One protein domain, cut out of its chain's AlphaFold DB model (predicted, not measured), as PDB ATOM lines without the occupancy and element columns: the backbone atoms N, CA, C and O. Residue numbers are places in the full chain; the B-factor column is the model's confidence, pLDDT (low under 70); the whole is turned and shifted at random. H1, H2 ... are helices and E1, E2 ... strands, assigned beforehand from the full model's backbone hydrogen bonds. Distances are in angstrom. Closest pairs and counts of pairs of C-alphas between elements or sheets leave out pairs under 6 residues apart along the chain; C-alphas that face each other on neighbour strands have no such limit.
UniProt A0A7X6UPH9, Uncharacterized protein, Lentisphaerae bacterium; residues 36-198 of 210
ATOM      1  N   GLU A  36      17.697  -0.151 -52.807       94.00
ATOM      2  CA  GLU A  36      19.015   0.476 -52.801       94.00
ATOM      3  C   GLU A  36      19.625   0.424 -51.400       94.00
ATOM      4  O   GLU A  36      18.941   0.676 -50.408       94.00
ATOM      5  N   CYS A  37      20.931   0.173 -51.310       94.00
ATOM      6  CA  CYS A  37      21.686   0.379 -50.080       94.00
ATOM      7  C   CYS A  37      23.044   1.026 -50.359       94.00
ATOM      8  O   CYS A  37      23.760   0.640 -51.286       94.00
ATOM      9  N   GLY A  38      23.418   2.000 -49.530       93.38
ATOM     10  CA  GLY A  38      24.757   2.583 -49.566       93.38
ATOM     11  C   GLY A  38      25.798   1.582 -49.069       93.38
ATOM     12  O   GLY A  38      25.598   0.936 -48.040       93.38
ATOM     13  N   VAL A  39      26.910   1.467 -49.790       93.19
ATOM     14  CA  VAL A  39      28.077   0.678 -49.390       93.19
ATOM     15  C   VAL A  39      29.123   1.652 -48.838       93.19
ATOM     16  O   VAL A  39      29.631   2.479 -49.598       93.19
ATOM     17  N   PRO A  40      29.444   1.605 -47.532       89.38
ATOM     18  CA  PRO A  40      30.376   2.549 -46.926       89.38
ATOM     19  C   PRO A  40      31.760   2.496 -47.582       89.38
ATOM     20  O   PRO A  40      32.328   1.418 -47.750       89.38
ATOM     21  N   HIS A  41      32.338   3.662 -47.879       79.81
ATOM     22  CA  HIS A  41      33.723   3.782 -48.326       79.81
ATOM     23  C   HIS A  41      34.435   4.933 -47.597       79.81
ATOM     24  O   HIS A  41      33.938   6.063 -47.608       79.81
ATOM     25  N   PRO A  42      35.586   4.690 -46.945       63.84
ATOM     26  CA  PRO A  42      36.346   5.753 -46.304       63.84
ATOM     27  C   PRO A  42      37.055   6.612 -47.358       63.84
ATOM     28  O   PRO A  42      37.929   6.125 -48.065       63.84
ATOM     29  N   GLY A  43      36.732   7.906 -47.414       63.84
ATOM     30  CA  GLY A  43      37.601   8.896 -48.057       63.84
ATOM     31  C   GLY A  43      36.995   9.758 -49.160       63.84
ATOM     32  O   GLY A  43      37.608  10.774 -49.467       63.84
ATOM     33  N   SER A  44      35.819   9.453 -49.719       54.12
ATOM     34  CA  SER A  44      35.189  10.352 -50.703       54.12
ATOM     35  C   SER A  44      33.801   9.888 -51.147       54.12
ATOM     36  O   SER A  44      33.612   8.711 -51.440       54.12
ATOM     37  N   THR A  45      32.889  10.845 -51.335       54.19
ATOM     38  CA  THR A  45      31.922  10.818 -52.445       54.19
ATOM     39  C   THR A  45      32.685  10.629 -53.763       54.19
ATOM     40  O   THR A  45      33.652  11.360 -53.982       54.19
ATOM     41  N   PRO A  46      32.278   9.737 -54.674       56.28
ATOM     42  CA  PRO A  46      30.905   9.297 -54.884       56.28
ATOM     43  C   PRO A  46      30.409   8.224 -53.912       56.28
ATOM     44  O   PRO A  46      31.127   7.283 -53.592       56.28
ATOM     45  N   ASP A  47      29.145   8.352 -53.503       81.00
ATOM     46  CA  ASP A  47      28.432   7.288 -52.802       81.00
ATOM     47  C   ASP A  47      28.345   6.072 -53.735       81.00
ATOM     48  O   ASP A  47      27.795   6.168 -54.838       81.00
ATOM     49  N   LEU A  48      28.915   4.940 -53.321       91.75
ATOM     50  CA  LEU A  48      28.661   3.660 -53.970       91.75
ATOM     51  C   LEU A  48      27.322   3.141 -53.454       91.75
ATOM     52  O   LEU A  48      27.166   2.868 -52.262       91.75
ATOM     53  N   ILE A  49      26.359   2.984 -54.351       94.50
ATOM     54  CA  ILE A  49      25.039   2.456 -54.020       94.50
ATOM     55  C   ILE A  49      24.868   1.128 -54.738       94.50
ATOM     56  O   ILE A  49      24.931   1.056 -55.965       94.50
ATOM     57  N   PHE A  50      24.649   0.072 -53.965       94.81
ATOM     58  CA  PHE A  50      24.216  -1.203 -54.504       94.81
ATOM     59  C   PHE A  50      22.711  -1.152 -54.740       94.81
ATOM     60  O   PHE A  50      21.959  -0.678 -53.887       94.81
ATOM     61  N   MET A  51      22.281  -1.635 -55.897       94.62
ATOM     62  CA  MET A  51      20.884  -1.665 -56.294       94.62
ATOM     63  C   MET A  51      20.499  -3.089 -56.668       94.62
ATOM     64  O   MET A  51      21.209  -3.757 -57.423       94.62
ATOM     65  N   GLN A  52      19.344  -3.527 -56.192       93.06
ATOM     66  CA  GLN A  52      18.782  -4.841 -56.464       93.06
ATOM     67  C   GLN A  52      17.340  -4.702 -56.930       93.06
ATOM     68  O   GLN A  52      16.580  -3.906 -56.392       93.06
ATOM     69  N   LYS A  53      16.940  -5.506 -57.911       91.75
ATOM     70  CA  LYS A  53      15.549  -5.584 -58.356       91.75
ATOM     71  C   LYS A  53      15.169  -7.036 -58.593       91.75
ATOM     72  O   LYS A  53      15.817  -7.724 -59.379       91.75
ATOM     73  N   SER A  54      14.105  -7.490 -57.933       88.94
ATOM     74  CA  SER A  54      13.519  -8.802 -58.223       88.94
ATOM     75  C   SER A  54      12.983  -8.826 -59.654       88.94
ATOM     76  O   SER A  54      12.253  -7.919 -60.056       88.94
ATOM     77  N   ILE A  55      13.339  -9.846 -60.432       88.12
ATOM     78  CA  ILE A  55      12.818 -10.024 -61.798       88.12
ATOM     79  C   ILE A  55      11.825 -11.177 -61.917       88.12
ATOM     80  O   ILE A  55      11.152 -11.293 -62.941       88.12
ATOM     81  N   HIS A  56      11.675 -11.989 -60.866       82.81
ATOM     82  CA  HIS A  56      10.719 -13.087 -60.837       82.81
ATOM     83  C   HIS A  56       9.897 -13.078 -59.536       82.81
ATOM     84  O   HIS A  56      10.463 -13.015 -58.447       82.81
ATOM     85  N   PRO A  57       8.554 -13.184 -59.598       74.50
ATOM     86  CA  PRO A  57       7.701 -13.085 -58.408       74.50
ATOM     87  C   PRO A  57       7.803 -14.291 -57.461       74.50
ATOM     88  O   PRO A  57       7.390 -14.201 -56.310       74.50
ATOM     89  N   ILE A  58       8.300 -15.431 -57.951       76.25
ATOM     90  CA  ILE A  58       8.305 -16.711 -57.214       76.25
ATOM     91  C   ILE A  58       9.726 -17.245 -56.983       76.25
ATOM     92  O   ILE A  58       9.956 -18.002 -56.045       76.25
ATOM     93  N   ILE A  59      10.685 -16.867 -57.829       80.38
ATOM     94  CA  ILE A  59      12.043 -17.424 -57.820       80.38
ATOM     95  C   ILE A  59      12.964 -16.303 -57.352       80.38
ATOM     96  O   ILE A  59      12.742 -15.143 -57.689       80.38
ATOM     97  N   ALA A  60      13.973 -16.652 -56.559       84.06
ATOM     98  CA  ALA A  60      15.011 -15.735 -56.114       84.06
ATOM     99  C   ALA A  60      15.964 -15.406 -57.280       84.06
ATOM    100  O   ALA A  60      17.084 -15.911 -57.337       84.06
ATOM    101  N   GLU A  61      15.475 -14.615 -58.236       88.31
ATOM    102  CA  GLU A  61      16.256 -14.055 -59.338       88.31
ATOM    103  C   GLU A  61      16.260 -12.535 -59.252       88.31
ATOM    104  O   GLU A  61      15.206 -11.893 -59.140       88.31
ATOM    105  N   TYR A  62      17.457 -11.961 -59.316       89.38
ATOM    106  CA  TYR A  62      17.655 -10.539 -59.090       89.38
ATOM    107  C   TYR A  62      18.606  -9.942 -60.115       89.38
ATOM    108  O   TYR A  62      19.704 -10.449 -60.347       89.38
ATOM    109  N   GLU A  63      18.188  -8.812 -60.674       91.56
ATOM    110  CA  GLU A  63      19.078  -7.893 -61.365       91.56
ATOM    111  C   GLU A  63      19.823  -7.034 -60.347       91.56
ATOM    112  O   GLU A  63      19.232  -6.552 -59.375       91.56
ATOM    113  N   TYR A  64      21.104  -6.797 -60.615       92.44
ATOM    114  CA  TYR A  64      21.975  -5.999 -59.769       92.44
ATOM    115  C   TYR A  64      22.645  -4.879 -60.548       92.44
ATOM    116  O   TYR A  64      23.101  -5.061 -61.681       92.44
ATOM    117  N   LYS A  65      22.761  -3.726 -59.894       93.94
ATOM    118  CA  LYS A  65      23.561  -2.601 -60.360       93.94
ATOM    119  C   LYS A  65      24.374  -2.006 -59.226       93.94
ATOM    120  O   LYS A  65      24.047  -2.131 -58.048       93.94
ATOM    121  N   GLN A  66      25.409  -1.294 -59.623       93.88
ATOM    122  CA  GLN A  66      26.150  -0.368 -58.798       93.88
ATOM    123  C   GLN A  66      25.966   1.015 -59.385       93.88
ATOM    124  O   GLN A  66      26.159   1.218 -60.583       93.88
ATOM    125  N   ARG A  67      25.589   1.963 -58.542       93.88
ATOM    126  CA  ARG A  67      25.503   3.366 -58.899       93.88
ATOM    127  C   ARG A  67      26.639   4.107 -58.220       93.88
ATOM    128  O   ARG A  67      26.805   4.017 -57.007       93.88
ATOM    129  N   PHE A  68      27.396   4.832 -59.025       92.19
ATOM    130  CA  PHE A  68      28.468   5.712 -58.607       92.19
ATOM    131  C   PHE A  68      27.975   7.149 -58.714       92.19
ATOM    132  O   PHE A  68      27.479   7.574 -59.759       92.19
ATOM    133  N   GLY A  69      28.159   7.907 -57.642       87.94
ATOM    134  CA  GLY A  69      27.974   9.350 -57.639       87.94
ATOM    135  C   GLY A  69      26.549   9.780 -57.369       87.94
ATOM    136  O   GLY A  69      25.676   8.993 -57.013       87.94
ATOM    137  N   SER A  70      26.343  11.084 -57.494       84.25
ATOM    138  CA  SER A  70      25.102  11.757 -57.132       84.25
ATOM    139  C   SER A  70      24.816  12.900 -58.104       84.25
ATOM    140  O   SER A  70      25.735  13.487 -58.679       84.25
ATOM    141  N   GLY A  71      23.542  13.268 -58.251       85.19
ATOM    142  CA  GLY A  71      23.136  14.399 -59.088       85.19
ATOM    143  C   GLY A  71      23.326  14.125 -60.581       85.19
ATOM    144  O   GLY A  71      22.812  13.140 -61.099       85.19
ATOM    145  N   SER A  72      24.036  15.010 -61.287       83.00
ATOM    146  CA  SER A  72      24.228  14.916 -62.743       83.00
ATOM    147  C   SER A  72      25.325  13.938 -63.178       83.00
ATOM    148  O   SER A  72      25.383  13.597 -64.354       83.00
ATOM    149  N   ASN A  73      26.185  13.493 -62.256       84.88
ATOM    150  CA  ASN A  73      27.348  12.644 -62.550       84.88
ATOM    151  C   ASN A  73      27.120  11.211 -62.057       84.88
ATOM    152  O   ASN A  73      27.974  10.626 -61.392       84.88
ATOM    153  N   VAL A  74      25.924  10.691 -62.325       90.81
ATOM    154  CA  VAL A  74      25.543   9.334 -61.955       90.81
ATOM    155  C   VAL A  74      25.993   8.375 -63.042       90.81
ATOM    156  O   VAL A  74      25.635   8.524 -64.211       90.81
ATOM    157  N   VAL A  75      26.741   7.362 -62.633       91.44
ATOM    158  CA  VAL A  75      27.155   6.265 -63.496       91.44
ATOM    159  C   VAL A  75      26.619   4.969 -62.915       91.44
ATOM    160  O   VAL A  75      26.842   4.670 -61.751       91.44
ATOM    161  N   GLU A  76      25.898   4.198 -63.723       92.94
ATOM    162  CA  GLU A  76      25.430   2.867 -63.342       92.94
ATOM    163  C   GLU A  76      26.269   1.796 -64.049       92.94
ATOM    164  O   GLU A  76      26.567   1.895 -65.245       92.94
ATOM    165  N   ARG A  77      26.649   0.760 -63.303       91.31
ATOM    166  CA  ARG A  77      27.310  -0.448 -63.802       91.31
ATOM    167  C   ARG A  77      26.488  -1.652 -63.408       91.31
ATOM    168  O   ARG A  77      25.985  -1.724 -62.291       91.31
ATOM    169  N   TRP A  78      26.333  -2.589 -64.327       91.56
ATOM    170  CA  TRP A  78      25.633  -3.828 -64.032       91.56
ATOM    171  C   TRP A  78      26.561  -4.813 -63.333       91.56
ATOM    172  O   TRP A  78      27.772  -4.794 -63.535       91.56
ATOM    173  N   LEU A  79      25.976  -5.686 -62.525       90.81
ATOM    174  CA  LEU A  79      26.628  -6.903 -62.054       90.81
ATOM    175  C   LEU A  79      25.965  -8.107 -62.746       90.81
ATOM    176  O   LEU A  79      24.865  -7.967 -63.294       90.81
ATOM    177  N   PRO A  80      26.612  -9.287 -62.769       88.44
ATOM    178  CA  PRO A  80      25.976 -10.503 -63.253       88.44
ATOM    179  C   PRO A  80      24.635 -10.760 -62.565       88.44
ATOM    180  O   PRO A  80      24.450 -10.454 -61.386       88.44
ATOM    181  N   LEU A  81      23.706 -11.327 -63.333       87.56
ATOM    182  CA  LEU A  81      22.401 -11.726 -62.832       87.56
ATOM    183  C   LEU A  81      22.578 -12.803 -61.757       87.56
ATOM    184  O   LEU A  81      23.264 -13.797 -61.997       87.56
ATOM    185  N   ASN A  82      21.934 -12.634 -60.605       83.81
ATOM    186  CA  ASN A  82      21.858 -13.714 -59.632       83.81
ATOM    187  C   ASN A  82      20.661 -14.600 -59.952       83.81
ATOM    188  O   ASN A  82      19.514 -14.162 -59.841       83.81
ATOM    189  N   CYS A  83      20.954 -15.847 -60.319       77.75
ATOM    190  CA  CYS A  83      19.962 -16.887 -60.529       77.75
ATOM    191  C   CYS A  83      19.953 -17.872 -59.352       77.75
ATOM    192  O   CYS A  83      20.921 -18.595 -59.139       77.75
ATOM    193  N   GLY A  84      18.835 -17.988 -58.633       68.38
ATOM    194  CA  GLY A  84      18.615 -19.107 -57.709       68.38
ATOM    195  C   GLY A  84      19.149 -18.912 -56.289       68.38
ATOM    196  O   GLY A  84      19.324 -19.893 -55.565       68.38
ATOM    197  N   GLY A  85      19.365 -17.674 -55.853       68.88
ATOM    198  CA  GLY A  85      19.902 -17.404 -54.526       68.88
ATOM    199  C   GLY A  85      19.453 -16.069 -53.958       68.88
ATOM    200  O   GLY A  85      19.155 -15.118 -54.675       68.88
ATOM    201  N   ARG A  86      19.432 -15.986 -52.630       74.00
ATOM    202  CA  ARG A  86      19.270 -14.707 -51.936       74.00
ATOM    203  C   ARG A  86      20.561 -13.892 -52.064       74.00
ATOM    204  O   ARG A  86      21.647 -14.460 -52.180       74.00
ATOM    205  N   THR A  87      20.455 -12.567 -52.037       82.88
ATOM    206  CA  THR A  87      21.625 -11.685 -52.134       82.88
ATOM    207  C   THR A  87      22.417 -11.711 -50.833       82.88
ATOM    208  O   THR A  87      21.983 -11.148 -49.827       82.88
ATOM    209  N   ARG A  88      23.596 -12.331 -50.854       91.62
ATOM    210  CA  ARG A  88      24.628 -12.163 -49.826       91.62
ATOM    211  C   ARG A  88      25.944 -11.877 -50.523       91.62
ATOM    212  O   ARG A  88      26.456 -12.751 -51.220       91.62
ATOM    213  N   MET A  89      26.460 -10.666 -50.340       94.31
ATOM    214  CA  MET A  89      27.750 -10.269 -50.899       94.31
ATOM    215  C   MET A  89      28.669  -9.773 -49.795       94.31
ATOM    216  O   MET A  89      28.381  -8.747 -49.182       94.31
ATOM    217  N   ASN A  90      29.780 -10.457 -49.545       96.12
ATOM    218  CA  ASN A  90      30.811  -9.924 -48.661       96.12
ATOM    219  C   ASN A  90      31.467  -8.710 -49.315       96.12
ATOM    220  O   ASN A  90      31.656  -8.686 -50.531       96.12
ATOM    221  N   ALA A  91      31.819  -7.720 -48.504       95.44
ATOM    222  CA  ALA A  91      32.497  -6.514 -48.933       95.44
ATOM    223  C   ALA A  91      33.845  -6.396 -48.215       95.44
ATOM    224  O   ALA A  91      33.936  -6.393 -46.983       95.44
ATOM    225  N   TYR A  92      34.891  -6.268 -49.020       94.88
ATOM    226  CA  TYR A  92      36.266  -6.109 -48.582       94.88
ATOM    227  C   TYR A  92      36.802  -4.783 -49.101       94.88
ATOM    228  O   TYR A  92      36.459  -4.356 -50.205       94.88
ATOM    229  N   ARG A  93      37.642  -4.121 -48.314       91.88
ATOM    230  CA  ARG A  93      38.292  -2.869 -48.703       91.88
ATOM    231  C   ARG A  93      39.770  -3.098 -48.968       91.88
ATOM    232  O   ARG A  93      40.445  -3.786 -48.201       91.88
ATOM    233  N   TYR A  94      40.266  -2.467 -50.022       89.38
ATOM    234  CA  TYR A  94      41.692  -2.309 -50.248       89.38
ATOM    235  C   TYR A  94      42.119  -0.899 -49.839       89.38
ATOM    236  O   TYR A  94      41.445   0.072 -50.205       89.38
ATOM    237  N   PRO A  95      43.208  -0.772 -49.066       78.06
ATOM    238  CA  PRO A  95      43.772   0.528 -48.738       78.06
ATOM    239  C   PRO A  95      44.257   1.255 -50.003       78.06
ATOM    240  O   PRO A  95      44.502   0.651 -51.046       78.06
ATOM    241  N   SER A  96      44.362   2.582 -49.916       71.19
ATOM    242  CA  SER A  96      44.699   3.463 -51.044       71.19
ATOM    243  C   SER A  96      46.117   3.286 -51.594       71.19
ATOM    244  O   SER A  96      46.412   3.804 -52.667       71.19
ATOM    245  N   ASP A  97      46.983   2.571 -50.880       64.12
ATOM    246  CA  ASP A  97      48.336   2.193 -51.294       64.12
ATOM    247  C   ASP A  97      48.380   0.908 -52.143       64.12
ATOM    248  O   ASP A  97      49.443   0.543 -52.648       64.12
ATOM    249  N   ALA A  98      47.245   0.235 -52.354       63.97
ATOM    250  CA  ALA A  98      47.152  -0.845 -53.324       63.97
ATOM    251  C   ALA A  98      47.418  -0.310 -54.744       63.97
ATOM    252  O   ALA A  98      47.006   0.792 -55.097       63.97
ATOM    253  N   MET A  99      48.058  -1.121 -55.595       60.88
ATOM    254  CA  MET A  99      48.431  -0.770 -56.981       60.88
ATOM    255  C   MET A  99      47.287  -0.201 -57.847       60.88
ATOM    256  O   MET A  99      47.549   0.427 -58.867       60.88
ATOM    257  N   LEU A 100      46.034  -0.443 -57.456       63.47
ATOM    258  CA  LEU A 100      44.815  -0.033 -58.155       63.47
ATOM    259  C   LEU A 100      44.045   1.093 -57.440       63.47
ATOM    260  O   LEU A 100      42.899   1.360 -57.800       63.47
ATOM    261  N   GLY A 101      44.652   1.728 -56.432       69.00
ATOM    262  CA  GLY A 101      44.014   2.738 -55.593       69.00
ATOM    263  C   GLY A 101      42.990   2.150 -54.610       69.00
ATOM    264  O   GLY A 101      42.893   0.929 -54.452       69.00
ATOM    265  N   PRO A 102      42.223   3.009 -53.913       79.25
ATOM    266  CA  PRO A 102      41.179   2.561 -53.003       79.25
ATOM    267  C   PRO A 102      40.065   1.856 -53.787       79.25
ATOM    268  O   PRO A 102      39.346   2.469 -54.577       79.25
ATOM    269  N   ALA A 103      39.910   0.557 -53.542       89.44
ATOM    270  CA  ALA A 103      38.925  -0.284 -54.207       89.44
ATOM    271  C   ALA A 103      38.105  -1.082 -53.191       89.44
ATOM    272  O   ALA A 103      38.557  -1.377 -52.080       89.44
ATOM    273  N   ILE A 104      36.893  -1.458 -53.588       93.06
ATOM    274  CA  ILE A 104      36.056  -2.400 -52.844       93.06
ATOM    275  C   ILE A 104      35.993  -3.695 -53.636       93.06
ATOM    276  O   ILE A 104      35.682  -3.679 -54.821       93.06
ATOM    277  N   ARG A 105      36.239  -4.828 -52.986       94.56
ATOM    278  CA  ARG A 105      35.888  -6.130 -53.544       94.56
ATOM    279  C   ARG A 105      34.549  -6.568 -52.985       94.56
ATOM    280  O   ARG A 105      34.389  -6.671 -51.773       94.56
ATOM    281  N   LEU A 106      33.601  -6.836 -53.871       95.00
ATOM    282  CA  LEU A 106      32.383  -7.560 -53.535       95.00
ATOM    283  C   LEU A 106      32.569  -9.025 -53.912       95.00
ATOM    284  O   LEU A 106      33.151  -9.325 -54.949       95.00
ATOM    285  N   GLN A 107      32.080  -9.937 -53.089       94.38
ATOM    286  CA  GLN A 107      32.142 -11.364 -53.376       94.38
ATOM    287  C   GLN A 107      30.808 -12.009 -53.063       94.38
ATOM    288  O   GLN A 107      30.297 -11.856 -51.957       94.38
ATOM    289  N   ASP A 108      30.285 -12.764 -54.015       92.25
ATOM    290  CA  ASP A 108      29.116 -13.610 -53.842       92.25
ATOM    291  C   ASP A 108      29.414 -15.041 -54.323       92.25
ATOM    292  O   ASP A 108      30.568 -15.442 -54.480       92.25
ATOM    293  N   HIS A 109      28.373 -15.856 -54.476       88.62
ATOM    294  CA  HIS A 109      28.519 -17.246 -54.906       88.62
ATOM    295  C   HIS A 109      28.782 -17.393 -56.416       88.62
ATOM    296  O   HIS A 109      29.201 -18.468 -56.858       88.62
ATOM    297  N   TRP A 110      28.553 -16.336 -57.203       87.38
ATOM    298  CA  TRP A 110      28.797 -16.289 -58.645       87.38
ATOM    299  C   TRP A 110      30.199 -15.795 -58.992       87.38
ATOM    300  O   TRP A 110      30.760 -16.209 -60.019       87.38
ATOM    301  N   GLY A 111      30.778 -14.932 -58.160       90.38
ATOM    302  CA  GLY A 111      32.155 -14.502 -58.326       90.38
ATOM    303  C   GLY A 111      32.593 -13.363 -57.417       90.38
ATOM    304  O   GLY A 111      32.042 -13.091 -56.354       90.38
ATOM    305  N   GLU A 112      33.660 -12.716 -57.867       93.81
ATOM    306  CA  GLU A 112      34.321 -11.612 -57.188       93.81
ATOM    307  C   GLU A 112      34.324 -10.397 -58.118       93.81
ATOM    308  O   GLU A 112      34.635 -10.509 -59.308       93.81
ATOM    309  N   TYR A 113      34.006  -9.233 -57.569       94.38
ATOM    310  CA  TYR A 113      33.864  -7.980 -58.294       94.38
ATOM    311  C   TYR A 113      34.780  -6.942 -57.678       94.38
ATOM    312  O   TYR A 113      34.645  -6.638 -56.495       94.38
ATOM    313  N   LEU A 114      35.682  -6.373 -58.464       94.19
ATOM    314  CA  LEU A 114      36.524  -5.268 -58.027       94.19
ATOM    315  C   LEU A 114      35.896  -3.945 -58.465       94.19
ATOM    316  O   LEU A 114      35.692  -3.703 -59.651       94.19
ATOM    317  N   VAL A 115      35.582  -3.099 -57.495       93.31
ATOM    318  CA  VAL A 115      34.888  -1.824 -57.658       93.31
ATOM    319  C   VAL A 115      35.883  -0.695 -57.438       93.31
ATOM    320  O   VAL A 115      36.346  -0.468 -56.318       93.31
ATOM    321  N   GLN A 116      36.188   0.018 -58.513       90.88
ATOM    322  CA  GLN A 116      37.056   1.186 -58.528       90.88
ATOM    323  C   GLN A 116      36.196   2.449 -58.509       90.88
ATOM    324  O   GLN A 116      35.579   2.832 -59.504       90.88
ATOM    325  N   ILE A 117      36.092   3.058 -57.327       87.25
ATOM    326  CA  ILE A 117      35.120   4.125 -57.047       87.25
ATOM    327  C   ILE A 117      35.482   5.425 -57.771       87.25
ATOM    328  O   ILE A 117      34.586   6.110 -58.266       87.25
ATOM    329  N   GLN A 118      36.775   5.757 -57.851       86.06
ATOM    330  CA  GLN A 118      37.247   6.991 -58.488       86.06
ATOM    331  C   GLN A 118      37.049   6.940 -60.006       86.06
ATOM    332  O   GLN A 118      36.561   7.896 -60.607       86.06
ATOM    333  N   GLU A 119      37.355   5.796 -60.611       89.12
ATOM    334  CA  GLU A 119      37.209   5.525 -62.038       89.12
ATOM    335  C   GLU A 119      35.759   5.204 -62.431       89.12
ATOM    336  O   GLU A 119      35.430   5.206 -63.617       89.12
ATOM    337  N   GLN A 120      34.887   4.938 -61.450       90.81
ATOM    338  CA  GLN A 120      33.498   4.502 -61.645       90.81
ATOM    339  C   GLN A 120      33.410   3.245 -62.526       90.81
ATOM    340  O   GLN A 120      32.603   3.140 -63.464       90.81
ATOM    341  N   LYS A 121      34.298   2.294 -62.229       92.00
ATOM    342  CA  LYS A 121      34.453   1.035 -62.954       92.00
ATOM    343  C   LYS A 121      34.237  -0.158 -62.043       92.00
ATOM    344  O   LYS A 121      34.551  -0.133 -60.852       92.00
ATOM    345  N   THR A 122      33.749  -1.227 -62.653       93.75
ATOM    346  CA  THR A 122      33.556  -2.516 -62.000       93.75
ATOM    347  C   THR A 122      34.182  -3.583 -62.870       93.75
ATOM    348  O   THR A 122      33.914  -3.638 -64.067       93.75
ATOM    349  N   TYR A 123      34.994  -4.438 -62.269       94.00
ATOM    350  CA  TYR A 123      35.663  -5.542 -62.938       94.00
ATOM    351  C   TYR A 123      35.166  -6.860 -62.365       94.00
ATOM    352  O   TYR A 123      35.020  -6.991 -61.151       94.00
ATOM    353  N   LEU A 124      34.941  -7.848 -63.222       93.75
ATOM    354  CA  LEU A 124      34.750  -9.232 -62.808       93.75
ATOM    355  C   LEU A 124      36.118  -9.912 -62.723       93.75
ATOM    356  O   LEU A 124      36.888  -9.900 -63.688       93.75
ATOM    357  N   ILE A 125      36.397 -10.531 -61.580       93.44
ATOM    358  CA  ILE A 125      37.613 -11.310 -61.365       93.44
ATOM    359  C   ILE A 125      37.379 -12.751 -61.826       93.44
ATOM    360  O   ILE A 125      36.419 -13.421 -61.433       93.44
ATOM    361  N   LEU A 126      38.277 -13.240 -62.674       93.44
ATOM    362  CA  LEU A 126      38.283 -14.597 -63.209       93.44
ATOM    363  C   LEU A 126      39.530 -15.313 -62.697       93.44
ATOM    364  O   LEU A 126      40.643 -14.834 -62.885       93.44
ATOM    365  N   ARG A 127      39.356 -16.469 -62.057       92.31
ATOM    366  CA  ARG A 127      40.463 -17.287 -61.549       92.31
ATOM    367  C   ARG A 127      40.538 -18.577 -62.351       92.31
ATOM    368  O   ARG A 127      39.534 -19.275 -62.478       92.31
ATOM    369  N   TYR A 128      41.711 -18.896 -62.889       92.44
ATOM    370  CA  TYR A 128      41.933 -20.123 -63.646       92.44
ATOM    371  C   TYR A 128      43.365 -20.627 -63.470       92.44
ATOM    372  O   TYR A 128      44.320 -19.949 -63.841       92.44
ATOM    373  N   ASN A 129      43.510 -21.835 -62.919       91.62
ATOM    374  CA  ASN A 129      44.796 -22.517 -62.731       91.62
ATOM    375  C   ASN A 129      45.888 -21.625 -62.096       91.62
ATOM    376  O   ASN A 129      46.998 -21.511 -62.613       91.62
ATOM    377  N   GLY A 130      45.539 -20.928 -61.009       91.94
ATOM    378  CA  GLY A 130      46.439 -20.013 -60.297       91.94
ATOM    379  C   GLY A 130      46.620 -18.633 -60.940       91.94
ATOM    380  O   GLY A 130      47.143 -17.743 -60.279       91.94
ATOM    381  N   ARG A 131      46.151 -18.423 -62.176       94.75
ATOM    382  CA  ARG A 131      46.120 -17.103 -62.822       94.75
ATOM    383  C   ARG A 131      44.830 -16.372 -62.508       94.75
ATOM    384  O   ARG A 131      43.775 -16.990 -62.330       94.75
ATOM    385  N   ILE A 132      44.926 -15.055 -62.430       94.56
ATOM    386  CA  ILE A 132      43.839 -14.182 -62.008       94.56
ATOM    387  C   ILE A 132      43.733 -13.058 -63.025       94.56
ATOM    388  O   ILE A 132      44.708 -12.361 -63.288       94.56
ATOM    389  N   PHE A 133      42.544 -12.890 -63.587       94.56
ATOM    390  CA  PHE A 133      42.257 -11.886 -64.597       94.56
ATOM    391  C   PHE A 133      41.167 -10.937 -64.109       94.56
ATOM    392  O   PHE A 133      40.265 -11.362 -63.387       94.56
ATOM    393  N   ALA A 134      41.213  -9.678 -64.534       94.12
ATOM    394  CA  ALA A 134      40.171  -8.687 -64.286       94.12
ATOM    395  C   ALA A 134      39.647  -8.139 -65.614       94.12
ATOM    396  O   ALA A 134      40.398  -7.537 -66.377       94.12
ATOM    397  N   GLY A 135      38.363  -8.351 -65.902       93.25
ATOM    398  CA  GLY A 135      37.704  -7.786 -67.084       93.25
ATOM    399  C   GLY A 135      36.632  -6.781 -66.687       93.25
ATOM    400  O   GLY A 135      35.823  -7.064 -65.804       93.25
ATOM    401  N   GLU A 136      36.636  -5.605 -67.315       93.31
ATOM    402  CA  GLU A 136      35.659  -4.546 -67.041       93.31
ATOM    403  C   GLU A 136      34.240  -5.002 -67.420       93.31
ATOM    404  O   GLU A 136      34.015  -5.589 -68.478       93.31
ATOM    405  N   ILE A 137      33.265  -4.706 -66.564       91.56
ATOM    406  CA  ILE A 137      31.843  -4.875 -66.850       91.56
ATOM    407  C   ILE A 137      31.319  -3.552 -67.417       91.56
ATOM    408  O   ILE A 137      30.918  -2.655 -66.672       91.56
ATOM    409  N   SER A 138      31.334  -3.415 -68.743       84.19
ATOM    410  CA  SER A 138      30.848  -2.211 -69.436       84.19
ATOM    411  C   SER A 138      29.412  -2.339 -69.963       84.19
ATOM    412  O   SER A 138      28.771  -1.333 -70.267       84.19
ATOM    413  N   GLU A 139      28.891  -3.561 -70.066       77.50
ATOM    414  CA  GLU A 139      27.600  -3.852 -70.691       77.50
ATOM    415  C   GLU A 139      26.420  -3.836 -69.716       77.50
ATOM    416  O   GLU A 139      26.561  -3.933 -68.495       77.50
ATOM    417  N   SER A 140      25.214  -3.767 -70.283       66.00
ATOM    418  CA  SER A 140      23.940  -3.741 -69.560       66.00
ATOM    419  C   SER A 140      23.586  -5.043 -68.829       66.00
ATOM    420  O   SER A 140      22.585  -5.106 -68.127       66.00
ATOM    421  N   SER A 141      24.365  -6.101 -69.027       63.31
ATOM    422  CA  SER A 141      24.333  -7.354 -68.273       63.31
ATOM    423  C   SER A 141      25.499  -8.178 -68.811       63.31
ATOM    424  O   SER A 141      25.462  -8.502 -69.998       63.31
ATOM    425  N   PRO A 142      26.539  -8.507 -68.022       61.81
ATOM    426  CA  PRO A 142      27.608  -9.373 -68.506       61.81
ATOM    427  C   PRO A 142      27.024 -10.776 -68.716       61.81
ATOM    428  O   PRO A 142      27.007 -11.607 -67.810       61.81
ATOM    429  N   ARG A 143      26.474 -11.024 -69.909       57.06
ATOM    430  CA  ARG A 143      25.824 -12.292 -70.275       57.06
ATOM    431  C   ARG A 143      26.825 -13.437 -70.403       57.06
ATOM    432  O   ARG A 143      26.420 -14.595 -70.430       57.06
ATOM    433  N   SER A 144      28.115 -13.121 -70.458       66.75
ATOM    434  CA  SER A 144      29.187 -14.097 -70.568       66.75
ATOM    435  C   SER A 144      30.499 -13.551 -70.016       66.75
ATOM    436  O   SER A 144      30.955 -12.472 -70.394       66.75
ATOM    437  N   SER A 145      31.137 -14.342 -69.162       79.56
ATOM    438  CA  SER A 145      32.590 -14.340 -69.009       79.56
ATOM    439  C   SER A 145      33.138 -15.526 -69.785       79.56
ATOM    440  O   SER A 145      32.571 -16.618 -69.689       79.56
ATOM    441  N   MET A 146      34.227 -15.334 -70.515       82.38
ATOM    442  CA  MET A 146      34.830 -16.381 -71.328       82.38
ATOM    443  C   MET A 146      36.285 -16.607 -70.920       82.38
ATOM    444  O   MET A 146      37.026 -15.664 -70.649       82.38
ATOM    445  N   LEU A 147      36.675 -17.880 -70.865       85.44
ATOM    446  CA  LEU A 147      38.056 -18.328 -70.714       85.44
ATOM    447  C   LEU A 147      38.349 -19.284 -71.867       85.44
ATOM    448  O   LEU A 147      37.866 -20.416 -71.878       85.44
ATOM    449  N   GLU A 148      39.120 -18.819 -72.843       86.62
ATOM    450  CA  GLU A 148      39.591 -19.629 -73.960       86.62
ATOM    451  C   GLU A 148      41.021 -20.089 -73.702       86.62
ATOM    452  O   GLU A 148      41.869 -19.328 -73.230       86.62
ATOM    453  N   ILE A 149      41.291 -21.351 -74.022       87.38
ATOM    454  CA  ILE A 149      42.611 -21.957 -73.877       87.38
ATOM    455  C   ILE A 149      43.006 -22.496 -75.239       87.38
ATOM    456  O   ILE A 149      42.348 -23.394 -75.767       87.38
ATOM    457  N   TYR A 150      44.092 -21.977 -75.797       86.81
ATOM    458  CA  TYR A 150      44.613 -22.446 -77.075       86.81
ATOM    459  C   TYR A 150      46.136 -22.594 -77.033       86.81
ATOM    460  O   TYR A 150      46.825 -21.854 -76.330       86.81
ATOM    461  N   PRO A 151      46.696 -23.574 -77.757       81.12
ATOM    462  CA  PRO A 151      48.137 -23.758 -77.820       81.12
ATOM    463  C   PRO A 151      48.778 -22.727 -78.761       81.12
ATOM    464  O   PRO A 151      48.408 -22.631 -79.929       81.12
ATOM    465  N   VAL A 152      49.804 -22.016 -78.291       87.25
ATOM    466  CA  VAL A 152      50.690 -21.182 -79.124       87.25
ATOM    467  C   VAL A 152      52.121 -21.653 -78.910       87.25
ATOM    468  O   VAL A 152      52.637 -21.617 -77.796       87.25
ATOM    469  N   GLY A 153      52.760 -22.170 -79.963       87.69
ATOM    470  CA  GLY A 153      54.124 -22.709 -79.857       87.69
ATOM    471  C   GLY A 153      54.256 -23.878 -78.868       87.69
ATOM    472  O   GLY A 153      55.306 -24.051 -78.258       87.69
ATOM    473  N   GLY A 154      53.183 -24.653 -78.667       86.75
ATOM    474  CA  GLY A 154      53.144 -25.764 -77.709       86.75
ATOM    475  C   GLY A 154      52.905 -25.357 -76.250       86.75
ATOM    476  O   GLY A 154      52.845 -26.235 -75.395       86.75
ATOM    477  N   GLN A 155      52.733 -24.064 -75.960       83.81
ATOM    478  CA  GLN A 155      52.386 -23.564 -74.629       83.81
ATOM    479  C   GLN A 155      50.905 -23.162 -74.574       83.81
ATOM    480  O   GLN A 155      50.411 -22.564 -75.533       83.81
ATOM    481  N   PRO A 156      50.174 -23.481 -73.490       87.00
ATOM    482  CA  PRO A 156      48.796 -23.038 -73.336       87.00
ATOM    483  C   PRO A 156      48.756 -21.522 -73.116       87.00
ATOM    484  O   PRO A 156      49.302 -21.005 -72.143       87.00
ATOM    485  N   VAL A 157      48.075 -20.811 -74.009       89.38
ATOM    486  CA  VAL A 157      47.714 -19.405 -73.834       89.38
ATOM    487  C   VAL A 157      46.279 -19.355 -73.339       89.38
ATOM    488  O   VAL A 157      45.402 -20.018 -73.885       89.38
ATOM    489  N   ILE A 158      46.067 -18.591 -72.269       92.56
ATOM    490  CA  ILE A 158      44.743 -18.335 -71.703       92.56
ATOM    491  C   ILE A 158      44.345 -16.931 -72.129       92.56
ATOM    492  O   ILE A 158      45.057 -15.973 -71.818       92.56
ATOM    493  N   GLN A 159      43.218 -16.825 -72.820       93.00
ATOM    494  CA  GLN A 159      42.574 -15.567 -73.148       93.00
ATOM    495  C   GLN A 159      41.287 -15.464 -72.339       93.00
ATOM    496  O   GLN A 159      40.413 -16.324 -72.417       93.00
ATOM    497  N   ALA A 160      41.203 -14.421 -71.523       93.88
ATOM    498  CA  ALA A 160      40.072 -14.159 -70.656       93.88
ATOM    499  C   ALA A 160      39.332 -12.910 -71.151       93.88
ATOM    500  O   ALA A 160      39.973 -11.937 -71.555       93.88
ATOM    501  N   SER A 161      38.001 -12.918 -71.116       92.62
ATOM    502  CA  SER A 161      37.180 -11.745 -71.433       92.62
ATOM    503  C   SER A 161      35.898 -11.686 -70.601       92.62
ATOM    504  O   SER A 161      35.406 -12.696 -70.085       92.62
ATOM    505  N   VAL A 162      35.365 -10.475 -70.454       91.25
ATOM    506  CA  VAL A 162      34.107 -10.170 -69.764       91.25
ATOM    507  C   VAL A 162      33.278  -9.296 -70.698       91.25
ATOM    508  O   VAL A 162      33.644  -8.149 -70.952       91.25
ATOM    509  N   GLY A 163      32.196  -9.856 -71.247       88.38
ATOM    510  CA  GLY A 163      31.547  -9.267 -72.423       88.38
ATOM    511  C   GLY A 163      32.549  -9.108 -73.571       88.38
ATOM    512  O   GLY A 163      33.358 -10.010 -73.819       88.38
ATOM    513  N   ASP A 164      32.545  -7.938 -74.199       88.62
ATOM    514  CA  ASP A 164      33.490  -7.570 -75.262       88.62
ATOM    515  C   ASP A 164      34.872  -7.095 -74.759       88.62
ATOM    516  O   ASP A 164      35.773  -6.837 -75.561       88.62
ATOM    517  N   ASN A 165      35.085  -6.983 -73.442       90.19
ATOM    518  CA  ASN A 165      36.352  -6.496 -72.894       90.19
ATOM    519  C   ASN A 165      37.331  -7.642 -72.643       90.19
ATOM    520  O   ASN A 165      37.029  -8.591 -71.914       90.19
ATOM    521  N   GLN A 166      38.546  -7.518 -73.177       93.44
ATOM    522  CA  GLN A 166      39.647  -8.401 -72.805       93.44
ATOM    523  C   GLN A 166      39.995  -8.192 -71.327       93.44
ATOM    524  O   GLN A 166      40.176  -7.063 -70.876       93.44
ATOM    525  N   ALA A 167      40.078  -9.287 -70.575       94.12
ATOM    526  CA  ALA A 167      40.478  -9.250 -69.182       94.12
ATOM    527  C   ALA A 167      42.008  -9.214 -69.070       94.12
ATOM    528  O   ALA A 167      42.722  -9.948 -69.760       94.12
ATOM    529  N   GLU A 168      42.499  -8.358 -68.184       93.94
ATOM    530  CA  GLU A 168      43.923  -8.168 -67.925       93.94
ATOM    531  C   GLU A 168      44.415  -9.197 -66.909       93.94
ATOM    532  O   GLU A 168      43.709  -9.495 -65.948       93.94
ATOM    533  N   ASP A 169      45.618  -9.740 -67.105       94.25
ATOM    534  CA  ASP A 169      46.256 -10.592 -66.099       94.25
ATOM    535  C   ASP A 169      46.744  -9.724 -64.935       94.25
ATOM    536  O   ASP A 169      47.602  -8.856 -65.105       94.25
ATOM    537  N   ILE A 170      46.187  -9.970 -63.755       93.50
ATOM    538  CA  ILE A 170      46.495  -9.253 -62.519       93.50
ATOM    539  C   ILE A 170      47.100 -10.180 -61.458       93.50
ATOM    540  O   ILE A 170      47.121  -9.815 -60.284       93.50
ATOM    541  N   THR A 171      47.571 -11.374 -61.835       94.06
ATOM    542  CA  THR A 171      48.018 -12.444 -60.918       94.06
ATOM    543  C   THR A 171      49.000 -11.956 -59.849       94.06
ATOM    544  O   THR A 171      48.883 -12.331 -58.681       94.06
ATOM    545  N   ASP A 172      49.919 -11.067 -60.221       92.50
ATOM    546  CA  ASP A 172      50.979 -10.573 -59.335       92.50
ATOM    547  C   ASP A 172      50.589  -9.324 -58.522       92.50
ATOM    548  O   ASP A 172      51.423  -8.733 -57.838       92.50
ATOM    549  N   THR A 173      49.321  -8.905 -58.568       88.88
ATOM    550  CA  THR A 173      48.831  -7.736 -57.823       88.88
ATOM    551  C   THR A 173      48.324  -8.105 -56.424       88.88
ATOM    552  O   THR A 173      47.799  -9.195 -56.187       88.88
ATOM    553  N   THR A 174      48.386  -7.155 -55.485       87.31
ATOM    554  CA  THR A 174      47.850  -7.334 -54.122       87.31
ATOM    555  C   THR A 174      46.359  -7.674 -54.119       87.31
ATOM    556  O   THR A 174      45.931  -8.532 -53.348       87.31
ATOM    557  N   VAL A 175      45.568  -7.054 -55.005       87.69
ATOM    558  CA  VAL A 175      44.119  -7.308 -55.101       87.69
ATOM    559  C   VAL A 175      43.802  -8.737 -55.548       87.69
ATOM    560  O   VAL A 175      42.771  -9.302 -55.185       87.69
ATOM    561  N   ALA A 176      44.698  -9.347 -56.324       88.31
ATOM    562  CA  ALA A 176      44.537 -10.706 -56.808       88.31
ATOM    563  C   ALA A 176      44.873 -11.728 -55.713       88.31
ATOM    564  O   ALA A 176      44.148 -12.716 -55.534       88.31
ATOM    565  N   GLN A 177      45.947 -11.460 -54.968       88.94
ATOM    566  CA  GLN A 177      46.522 -12.361 -53.970       88.94
ATOM    567  C   GLN A 177      45.796 -12.334 -52.623       88.94
ATOM    568  O   GLN A 177      45.814 -13.331 -51.903       88.94
ATOM    569  N   GLN A 178      45.161 -11.217 -52.269       90.50
ATOM    570  CA  GLN A 178      44.483 -11.045 -50.986       90.50
ATOM    571  C   GLN A 178      43.081 -10.468 -51.196       90.50
ATOM    572  O   GLN A 178      42.905  -9.611 -52.061       90.50
ATOM    573  N   PRO A 179      42.069 -10.890 -50.417       85.94
ATOM    574  CA  PRO A 179      40.705 -10.378 -50.549       85.94
ATOM    575  C   PRO A 179      40.540  -8.925 -50.082       85.94
ATOM    576  O   PRO A 179      39.555  -8.295 -50.444       85.94
ATOM    577  N   GLY A 180      41.502  -8.380 -49.332       91.56
ATOM    578  CA  GLY A 180      41.377  -7.093 -48.647       91.56
ATOM    579  C   GLY A 180      40.866  -7.266 -47.217       91.56
ATOM    580  O   GLY A 180      40.726  -8.384 -46.721       91.56
ATOM    581  N   GLU A 181      40.606  -6.158 -46.530       93.31
ATOM    582  CA  GLU A 181      40.055  -6.180 -45.175       93.31
ATOM    583  C   GLU A 181      38.530  -6.290 -45.238       93.31
ATOM    584  O   GLU A 181      37.862  -5.422 -45.807       93.31
ATOM    585  N   TYR A 182      37.965  -7.345 -44.651       95.06
ATOM    586  CA  TYR A 182      36.518  -7.484 -44.529       95.06
ATOM    587  C   TYR A 182      35.938  -6.348 -43.677       95.06
ATOM    588  O   TYR A 182      36.384  -6.124 -42.551       95.06
ATOM    589  N   PHE A 183      34.929  -5.641 -44.192       94.88
ATOM    590  CA  PHE A 183      34.292  -4.537 -43.460       94.88
ATOM    591  C   PHE A 183      32.767  -4.650 -43.353       94.88
ATOM    592  O   PHE A 183      32.135  -3.854 -42.652       94.88
ATOM    593  N   GLY A 184      32.168  -5.653 -43.992       95.38
ATOM    594  CA  GLY A 184      30.748  -5.955 -43.870       95.38
ATOM    595  C   GLY A 184      30.221  -6.743 -45.060       95.38
ATOM    596  O   GLY A 184      30.980  -7.295 -45.855       95.38
ATOM    597  N   ARG A 185      28.900  -6.792 -45.201       95.75
ATOM    598  CA  ARG A 185      28.236  -7.461 -46.319       95.75
ATOM    599  C   ARG A 185      26.982  -6.729 -46.769       95.75
ATOM    600  O   ARG A 185      26.346  -6.030 -45.991       95.75
ATOM    601  N   ILE A 186      26.588  -6.956 -48.011       95.06
ATOM    602  CA  ILE A 186      25.272  -6.597 -48.530       95.06
ATOM    603  C   ILE A 186      24.345  -7.786 -48.288       95.06
ATOM    604  O   ILE A 186      24.642  -8.908 -48.709       95.06
ATOM    605  N   ASP A 187      23.239  -7.535 -47.597       93.50
ATOM    606  CA  ASP A 187      22.214  -8.518 -47.264       93.50
ATOM    607  C   ASP A 187      20.890  -8.111 -47.912       93.50
ATOM    608  O   ASP A 187      20.279  -7.107 -47.543       93.50
ATOM    609  N   GLY A 188      20.472  -8.890 -48.908       88.31
ATOM    610  CA  GLY A 188      19.154  -8.796 -49.534       88.31
ATOM    611  C   GLY A 188      18.262  -9.992 -49.207       88.31
ATOM    612  O   GLY A 188      17.284 -10.214 -49.917       88.31
ATOM    613  N   GLU A 189      18.591 -10.795 -48.181       81.50
ATOM    614  CA  GLU A 189      17.654 -11.796 -47.651       81.50
ATOM    615  C   GLU A 189      16.530 -11.136 -46.855       81.50
ATOM    616  O   GLU A 189      15.385 -11.587 -46.890       81.50
ATOM    617  N   SER A 190      16.875 -10.082 -46.118       70.81
ATOM    618  CA  SER A 190      15.916  -9.240 -45.415       70.81
ATOM    619  C   SER A 190      15.483  -8.124 -46.357       70.81
ATOM    620  O   SER A 190      16.329  -7.462 -46.945       70.81
ATOM    621  N   TYR A 191      14.175  -7.921 -46.520       72.38
ATOM    622  CA  TYR A 191      13.666  -6.750 -47.232       72.38
ATOM    623  C   TYR A 191      13.567  -5.566 -46.258       72.38
ATOM    624  O   TYR A 191      12.968  -5.738 -45.189       72.38
ATOM    625  N   PRO A 192      14.080  -4.372 -46.602       86.75
ATOM    626  CA  PRO A 192      14.798  -4.017 -47.837       86.75
ATOM    627  C   PRO A 192      16.280  -4.431 -47.816       86.75
ATOM    628  O   PRO A 192      16.844  -4.649 -46.742       86.75
ATOM    629  N   VAL A 193      16.919  -4.465 -48.999       91.50
ATOM    630  CA  VAL A 193      18.375  -4.675 -49.112       91.50
ATOM    631  C   VAL A 193      19.125  -3.671 -48.236       91.50
ATOM    632  O   VAL A 193      18.797  -2.482 -48.215       91.50
ATOM    633  N   ARG A 194      20.128  -4.138 -47.491       93.75
ATOM    634  CA  ARG A 194      20.923  -3.286 -46.601       93.75
ATOM    635  C   ARG A 194      22.388  -3.693 -46.568       93.75
ATOM    636  O   ARG A 194      22.735  -4.847 -46.810       93.75
ATOM    637  N   PHE A 195      23.236  -2.751 -46.178       94.69
ATOM    638  CA  PHE A 195      24.604  -3.046 -45.778       94.69
ATOM    639  C   PHE A 195      24.645  -3.403 -44.284       94.69
ATOM    640  O   PHE A 195      24.053  -2.705 -43.459       94.69
ATOM    641  N   VAL A 196      25.337  -4.484 -43.943       94.88
ATOM    642  CA  VAL A 196      25.541  -4.989 -42.581       94.88
ATOM    643  C   VAL A 196      27.027  -4.840 -42.251       94.88
ATOM    644  O   VAL A 196      27.844  -5.523 -42.872       94.88
ATOM    645  N   PRO A 197      27.418  -3.939 -41.336       95.50
ATOM    646  CA  PRO A 197      28.822  -3.733 -40.999       95.50
ATOM    647  C   PRO A 197      29.400  -4.928 -40.231       95.50
ATOM    648  O   PRO A 197      28.682  -5.630 -39.520       95.50
ATOM    649  N   VAL A 198      30.725  -5.098 -40.294       95.62
ATOM    650  CA  VAL A 198      31.456  -6.159 -39.565       95.62
ATOM    651  C   VAL A 198      31.216  -6.148 -38.046       95.62
ATOM    652  O   VAL A 198      31.343  -7.172 -37.381       95.62
TER     653      VAL A 198
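What this domain is: This is residues 36 to 198 of the 210 residues of an uncharacterized protein of Lentisphaerae bacterium (UniProt A0A7X6UPH9). Two sheets lie face to face as a sandwich, a strongly twisted one of seven strands, E9 E8 E7 E6 E5 E12 E13, and a smaller one, E1 E2 E3 E4, with their strands nearly in line. A long hairpin, E10 and E11, reaches away from the E8 and E9 end of the large sheet and makes one end of the longest span; the short helix H1 sits beside the strands. The printed part has 163 residues with one named helix and thirteen named strands, in the order E1 to E11, H1, E12, E13; the three sheets are antiparallel in the orders given, and the class is mostly strand. The whole is compact, with a radius of gyration of the C-alphas of 16.1 A and spans of 54 by 41 by 32 A.

How they stand to each other: Begin with the large sheet: E9, residues 131 to 136, is an edge strand, followed across the sheet by E8, 121 to 128, E7, 112 to 116, E6, 103 to 107, E5, 88 to 94, E12, 181 to 187, and the other edge, E13, 194 to 197. Look for backbone atoms within hydrogen-bond range at N 126 and O 133, 2.8 A, between E8 and E9; N 123 and O 114, 2.8 A, between E8 and E7; N 106 and O 113, 2.8 A, between E6 and E7; N 92 and O 105, 2.8 A, between E5 and E6; N 91 and O 184, 2.8 A, between E5 and E12; and N 187 and O 194, 2.8 A, between E12 and E13. E5 to E9 form a meander, each strand the antiparallel neighbour of the one before. The small sheet, E1, residues 36 to 39, E2, 48 to 54, E3, 61 to 68, and E4, 75 to 78, is a second meander; find N 37 and O 50 at 2.9 A, N 51 and O 65 at 2.8 A, and N 66 and O 77 at 2.8 A. The two sheets form a sandwich, face to face, with the facing parts 10.4 A centre to centre and the strands of the one at 7 degrees to those of the other. The closest C-alphas of E1 and E13 are those of Cys 37 and Arg 194, 5.1 A apart; those of E4 and E8 are Arg 77 and Thr 122, 6.8 A. The hairpin of E10, residues 145 to 152, and E11, 155 to 162, has N 148 and O 159 at 2.8 A. The closest C-alphas of E9 and E11 are those of Gly 135 and Val 162, 5.1 A apart, while E8 and E10 are near each other. H1, residues 174 to 177, is on the large sheet at the sheet's level, 1.5 A in height; it is too short for an O i to N i+4 pair, and its one O i to N i+3 pair is within range.

Where its parts are: Find C-alpha 36 at (19.015, 0.476, -52.801), where E1 begins. E3 and E11 each measure 23.2 A, E8 22.5 A, E10 21.8 A and E2 20.1 A from first to last C-alpha. Find C-alpha 152, the end of E10, at (50.690, -21.182, -79.124), and C-alpha 197, the end of E13, at (28.822, -3.733, -40.999).

The domain as a whole: The C-alphas farthest apart are those of Gly 153 and Tyr 191, 54.4 A. The printed part has no cut, and the one long link, E11 to H1, has 11 residues. The mean pLDDT of the printed part is 86.7; look for values under 70 at residues 42 to 46, 84 to 85, 97 to 101 and 140 to 144.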